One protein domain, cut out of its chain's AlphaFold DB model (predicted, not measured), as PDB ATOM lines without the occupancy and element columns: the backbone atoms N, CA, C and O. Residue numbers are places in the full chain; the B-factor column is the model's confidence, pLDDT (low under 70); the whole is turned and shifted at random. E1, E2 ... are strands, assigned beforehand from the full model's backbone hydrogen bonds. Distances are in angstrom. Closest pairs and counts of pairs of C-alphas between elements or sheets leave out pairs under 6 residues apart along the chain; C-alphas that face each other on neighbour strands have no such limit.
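AT A GLANCE: This is residues 265 to 313 of the 318 residues of an uncharacterized protein of Leishmania martiniquensis (UniProt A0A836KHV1). This domain has little regular structure: one small two-stranded hairpin, E1 and E2, amid long loops, with residues 307 to 313 running out as a tail to one end of the longest axis. Ala 280, in a loop, lies toward the other end. The printed part has 49 residues, with no named helix and two antiparallel strands, E1 then E2, holding 6 residues; the class is all strand. It is only just loose, close to compact, with a radius of gyration of the C-alphas of 11.9 A, and only just flat, spanning 43 by 22 by 12 A.

IN THESE COORDINATES: E1, residues 284 to 286, begins at C-alpha 284 (194.009, 284.308, 192.504) and measures 7.2 A. E2, residues 293 to 295, measures 7.0 A and ends at C-alpha 295 (198.143, 282.968, 190.943).

HOW THE PARTS SIT: E1 and E2 form a hairpin over a short link, antiparallel at 144 degrees. C-alphas 286 and 293 face each other at 4.5 A. N 294 and O 285 are within hydrogen-bond range at 2.7 A.

THE WHOLE: The C-alphas farthest apart, Ala 280 and Arg 313, are 43.3 A apart. The printed part has no cut. pLDDT is under 70 at residues 265, 280 to 281 and 307 to 313.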
ATOM      1  N   ALA A 265     196.960 280.295 171.429       59.03
ATOM      2  CA  ALA A 265     196.660 281.495 172.194       59.03
ATOM      3  C   ALA A 265     195.211 281.428 172.679       59.03
ATOM      4  O   ALA A 265     194.282 281.463 171.873       59.03
ATOM      5  N   SER A 266     194.996 281.305 173.987       72.69
ATOM      6  CA  SER A 266     193.632 281.278 174.513       72.69
ATOM      7  C   SER A 266     193.033 282.682 174.539       72.69
ATOM      8  O   SER A 266     193.531 283.562 175.240       72.69
ATOM      9  N   LEU A 267     191.902 282.871 173.850       83.50
ATOM     10  CA  LEU A 267     191.080 284.086 173.972       83.50
ATOM     11  C   LEU A 267     190.610 284.346 175.414       83.50
ATOM     12  O   LEU A 267     190.292 285.474 175.775       83.50
ATOM     13  N   PHE A 268     190.578 283.289 176.221       87.25
ATOM     14  CA  PHE A 268     189.952 283.222 177.534       87.25
ATOM     15  C   PHE A 268     190.987 283.067 178.668       87.25
ATOM     16  O   PHE A 268     190.664 282.615 179.765       87.25
ATOM     17  N   SER A 269     192.249 283.428 178.412       88.00
ATOM     18  CA  SER A 269     193.312 283.558 179.417       88.00
ATOM     19  C   SER A 269     193.597 285.044 179.634       88.00
ATOM     20  O   SER A 269     194.155 285.697 178.755       88.00
ATOM     21  N   MET A 270     193.177 285.596 180.773       89.88
ATOM     22  CA  MET A 270     193.316 287.020 181.094       89.88
ATOM     23  C   MET A 270     193.979 287.193 182.466       89.88
ATOM     24  O   MET A 270     193.274 287.344 183.470       89.88
ATOM     25  N   PRO A 271     195.320 287.118 182.536       89.50
ATOM     26  CA  PRO A 271     196.025 287.360 183.785       89.50
ATOM     27  C   PRO A 271     195.817 288.810 184.262       89.50
ATOM     28  O   PRO A 271     195.656 289.706 183.425       89.50
ATOM     29  N   PRO A 272     195.834 289.059 185.582       88.38
ATOM     30  CA  PRO A 272     195.910 290.409 186.125       88.38
ATOM     31  C   PRO A 272     197.155 291.118 185.596       88.38
ATOM     32  O   PRO A 272     198.153 290.475 185.257       88.38
ATOM     33  N   ALA A 273     197.108 292.441 185.530       85.25
ATOM     34  CA  ALA A 273     198.281 293.209 185.165       85.25
ATOM     35  C   ALA A 273     199.349 293.157 186.268       85.25
ATOM     36  O   ALA A 273     199.027 292.885 187.429       85.25
ATOM     37  N   PRO A 274     200.625 293.439 185.945       84.31
ATOM     38  CA  PRO A 274     201.670 293.569 186.958       84.31
ATOM     39  C   PRO A 274     201.303 294.565 188.065       84.31
ATOM     40  O   PRO A 274     201.496 294.249 189.236       84.31
ATOM     41  N   ASP A 275     200.696 295.700 187.703       81.44
ATOM     42  CA  ASP A 275     200.271 296.737 188.653       81.44
ATOM     43  C   ASP A 275     199.209 296.219 189.634       81.44
ATOM     44  O   ASP A 275     199.269 296.530 190.825       81.44
ATOM     45  N   ASP A 276     198.299 295.355 189.162       77.25
ATOM     46  CA  ASP A 276     197.281 294.701 189.997       77.25
ATOM     47  C   ASP A 276     197.916 293.739 191.024       77.25
ATOM     48  O   ASP A 276     197.321 293.437 192.054       77.25
ATOM     49  N   CYS A 277     199.122 293.232 190.750       76.56
ATOM     50  CA  CYS A 277     199.844 292.273 191.595       76.56
ATOM     51  C   CYS A 277     201.046 292.892 192.328       76.56
ATOM     52  O   CYS A 277     201.903 292.155 192.818       76.56
ATOM     53  N   SER A 278     201.156 294.221 192.377       70.56
ATOM     54  CA  SER A 278     202.275 294.903 193.030       70.56
ATOM     55  C   SER A 278     202.306 294.654 194.556       70.56
ATOM     56  O   SER A 278     201.274 294.482 195.208       70.56
ATOM     57  N   GLY A 279     203.509 294.594 195.148       70.31
ATOM     58  CA  GLY A 279     203.714 294.341 196.585       70.31
ATOM     59  C   GLY A 279     203.634 292.859 196.999       70.31
ATOM     60  O   GLY A 279     204.049 291.972 196.259       70.31
ATOM     61  N   ALA A 280     203.118 292.573 198.203       59.34
ATOM     62  CA  ALA A 280     202.965 291.209 198.744       59.34
ATOM     63  C   ALA A 280     201.684 290.486 198.260       59.34
ATOM     64  O   ALA A 280     201.327 289.416 198.760       59.34
ATOM     65  N   HIS A 281     200.950 291.075 197.312       65.75
ATOM     66  CA  HIS A 281     199.629 290.608 196.909       65.75
ATOM     67  C   HIS A 281     199.710 289.567 195.792       65.75
ATOM     68  O   HIS A 281     200.130 289.839 194.670       65.75
ATOM     69  N   ARG A 282     199.243 288.350 196.081       75.88
ATOM     70  CA  ARG A 282     199.071 287.298 195.074       75.88
ATOM     71  C   ARG A 282     197.596 287.212 194.685       75.88
ATOM     72  O   ARG A 282     196.792 286.683 195.446       75.88
ATOM     73  N   ILE A 283     197.240 287.725 193.505       81.44
ATOM     74  CA  ILE A 283     195.871 287.608 192.979       81.44
ATOM     75  C   ILE A 283     195.616 286.175 192.522       81.44
ATOM     76  O   ILE A 283     196.366 285.639 191.709       81.44
ATOM     77  N   VAL A 284     194.530 285.579 193.007       86.50
ATOM     78  CA  VAL A 284     194.009 284.308 192.504       86.50
ATOM     79  C   VAL A 284     192.984 284.601 191.411       86.50
ATOM     80  O   VAL A 284     192.061 285.386 191.619       86.50
ATOM     81  N   TRP A 285     193.131 283.979 190.245       87.88
ATOM     82  CA  TRP A 285     192.226 284.165 189.110       87.88
ATOM     83  C   TRP A 285     192.004 282.854 188.357       87.88
ATOM     84  O   TRP A 285     192.836 281.953 188.404       87.88
ATOM     85  N   ASN A 286     190.886 282.733 187.645       88.94
ATOM     86  CA  ASN A 286     190.574 281.533 186.870       88.94
ATOM     87  C   ASN A 286     190.853 281.756 185.384       88.94
ATOM     88  O   ASN A 286     190.326 282.684 184.768       88.94
ATOM     89  N   CYS A 287     191.646 280.864 184.791       89.25
ATOM     90  CA  CYS A 287     191.844 280.818 183.353       89.25
ATOM     91  C   CYS A 287     190.645 280.140 182.688       89.25
ATOM     92  O   CYS A 287     190.573 278.913 182.612       89.25
ATOM     93  N   PHE A 288     189.747 280.930 182.114       89.00
ATOM     94  CA  PHE A 288     188.540 280.438 181.450       89.00
ATOM     95  C   PHE A 288     188.800 279.543 180.229       89.00
ATOM     96  O   PHE A 288     187.934 278.763 179.847       89.00
ATOM     97  N   GLY A 289     190.001 279.601 179.644       85.25
ATOM     98  CA  GLY A 289     190.403 278.693 178.568       85.25
ATOM     99  C   GLY A 289     190.584 277.229 178.989       85.25
ATOM    100  O   GLY A 289     190.284 276.335 178.207       85.25
ATOM    101  N   CYS A 290     191.073 276.959 180.207       85.44
ATOM    102  CA  CYS A 290     191.344 275.588 180.670       85.44
ATOM    103  C   CYS A 290     190.752 275.239 182.039       85.44
ATOM    104  O   CYS A 290     190.971 274.128 182.516       85.44
ATOM    105  N   GLY A 291     190.063 276.182 182.685       86.25
ATOM    106  CA  GLY A 291     189.472 276.024 184.012       86.25
ATOM    107  C   GLY A 291     190.471 276.023 185.173       86.25
ATOM    108  O   GLY A 291     190.056 275.848 186.311       86.25
ATOM    109  N   ARG A 292     191.777 276.209 184.926       89.06
ATOM    110  CA  ARG A 292     192.778 276.239 186.002       89.06
ATOM    111  C   ARG A 292     192.663 277.515 186.826       89.06
ATOM    112  O   ARG A 292     192.584 278.609 186.267       89.06
ATOM    113  N   THR A 293     192.786 277.360 188.136       90.88
ATOM    114  CA  THR A 293     193.096 278.460 189.045       90.88
ATOM    115  C   THR A 293     194.572 278.830 188.900       90.88
ATOM    116  O   THR A 293     195.451 277.969 188.833       90.88
ATOM    117  N   CYS A 294     194.839 280.119 188.776       89.62
ATOM    118  CA  CYS A 294     196.143 280.727 188.554       89.62
ATOM    119  C   CYS A 294     196.420 281.756 189.654       89.62
ATOM    120  O   CYS A 294     195.494 282.251 190.297       89.62
ATOM    121  N   VAL A 295     197.701 282.058 189.880       89.12
ATOM    122  CA  VAL A 295     198.143 282.968 190.943       89.12
ATOM    123  C   VAL A 295     199.148 283.979 190.389       89.12
ATOM    124  O   VAL A 295     200.111 283.593 189.729       89.12
ATOM    125  N   GLY A 296     198.948 285.258 190.704       88.19
ATOM    126  CA  GLY A 296     199.766 286.379 190.237       88.19
ATOM    127  C   GLY A 296     199.413 286.838 188.819       88.19
ATOM    128  O   GLY A 296     198.393 286.443 188.256       88.19
ATOM    129  N   CYS A 297     200.285 287.659 188.233       87.56
ATOM    130  CA  CYS A 297     200.120 288.282 186.912       87.56
ATOM    131  C   CYS A 297     200.654 287.439 185.741       87.56
ATOM    132  O   CYS A 297     200.632 287.872 184.589       87.56
ATOM    133  N   GLN A 298     201.168 286.236 186.009       86.88
ATOM    134  CA  GLN A 298     201.711 285.386 184.952       86.88
ATOM    135  C   GLN A 298     200.584 284.753 184.132       86.88
ATOM    136  O   GLN A 298     199.576 284.331 184.706       86.88
ATOM    137  N   PRO A 299     200.742 284.630 182.802       85.25
ATOM    138  CA  PRO A 299     199.795 283.899 181.979       85.25
ATOM    139  C   PRO A 299     199.581 282.467 182.465       85.25
ATOM    140  O   PRO A 299     200.472 281.839 183.039       85.25
ATOM    141  N   CYS A 300     198.413 281.904 182.166       87.50
ATOM    142  CA  CYS A 300     198.139 280.512 182.489       87.50
ATOM    143  C   CYS A 300     199.168 279.584 181.826       87.50
ATOM    144  O   CYS A 300     199.286 279.559 180.602       87.50
ATOM    145  N   GLY A 301     199.847 278.747 182.616       84.75
ATOM    146  CA  GLY A 301     200.882 277.838 182.105       84.75
ATOM    147  C   GLY A 301     200.394 276.811 181.072       84.75
ATOM    148  O   GLY A 301     201.203 276.253 180.344       84.75
ATOM    149  N   ARG A 302     199.076 276.563 180.976       85.12
ATOM    150  CA  ARG A 302     198.481 275.693 179.941       85.12
ATOM    151  C   ARG A 302     198.016 276.460 178.705       85.12
ATOM    152  O   ARG A 302     198.138 275.955 177.597       85.12
ATOM    153  N   CYS A 303     197.435 277.640 178.897       81.44
ATOM    154  CA  CYS A 303     196.800 278.416 177.829       81.44
ATOM    155  C   CYS A 303     197.704 279.500 177.231       81.44
ATOM    156  O   CYS A 303     197.342 280.098 176.220       81.44
ATOM    157  N   GLY A 304     198.843 279.777 177.868       75.94
ATOM    158  CA  GLY A 304     199.728 280.872 177.507       75.94
ATOM    159  C   GLY A 304     199.084 282.256 177.683       75.94
ATOM    160  O   GLY A 304     197.987 282.390 178.248       75.94
ATOM    161  N   PRO A 305     199.778 283.314 177.226       73.06
ATOM    162  CA  PRO A 305     199.220 284.658 177.176       73.06
ATOM    163  C   PRO A 305     198.102 284.748 176.140       73.06
ATOM    164  O   PRO A 305     198.101 284.027 175.137       73.06
ATOM    165  N   TYR A 306     197.196 285.701 176.352       70.69
ATOM    166  CA  TYR A 306     196.318 286.160 175.289       70.69
ATOM    167  C   TYR A 306     197.155 286.594 174.082       70.69
ATOM    168  O   TYR A 306     198.077 287.402 174.215       70.69
ATOM    169  N   ARG A 307     196.834 286.072 172.897       65.88
ATOM    170  CA  ARG A 307     197.297 286.649 171.632       65.88
ATOM    171  C   ARG A 307     196.068 286.934 170.779       65.88
ATOM    172  O   ARG A 307     195.290 286.005 170.549       65.88
ATOM    173  N   PRO A 308     195.872 288.182 170.332       56.72
ATOM    174  CA  PRO A 308     194.780 288.490 169.430       56.72
ATOM    175  C   PRO A 308     194.904 287.633 168.169       56.72
ATOM    176  O   PRO A 308     195.998 287.470 167.628       56.72
ATOM    177  N   VAL A 309     193.783 287.089 167.696       54.75
ATOM    178  CA  VAL A 309     193.737 286.457 166.375       54.75
ATOM    179  C   VAL A 309     193.929 287.574 165.351       54.75
ATOM    180  O   VAL A 309     193.068 288.448 165.226       54.75
ATOM    181  N   GLU A 310     195.054 287.575 164.635       52.44
ATOM    182  CA  GLU A 310     195.238 288.446 163.475       52.44
ATOM    183  C   GLU A 310     194.202 288.050 162.420       52.44
ATOM    184  O   GLU A 310     194.357 287.072 161.689       52.44
ATOM    185  N   ARG A 311     193.088 288.785 162.351       48.62
ATOM    186  CA  ARG A 311     192.185 288.673 161.206       48.62
ATOM    187  C   ARG A 311     192.971 289.144 159.988       48.62
ATOM    188  O   ARG A 311     193.403 290.298 159.962       48.62
ATOM    189  N   ALA A 312     193.126 288.271 158.990       39.88
ATOM    190  CA  ALA A 312     193.644 288.654 157.682       39.88
ATOM    191  C   ALA A 312     192.955 289.958 157.254       39.88
ATOM    192  O   ALA A 312     191.720 290.039 157.239       39.88
ATOM    193  N   ARG A 313     193.750 291.009 157.009       38.00
ATOM    194  CA  ARG A 313     193.239 292.307 156.563       38.00
ATOM    195  C   ARG A 313     192.351 292.047 155.349       38.00
ATOM    196  O   ARG A 313     192.839 291.565 154.331       38.00
TER     197      ARG A 313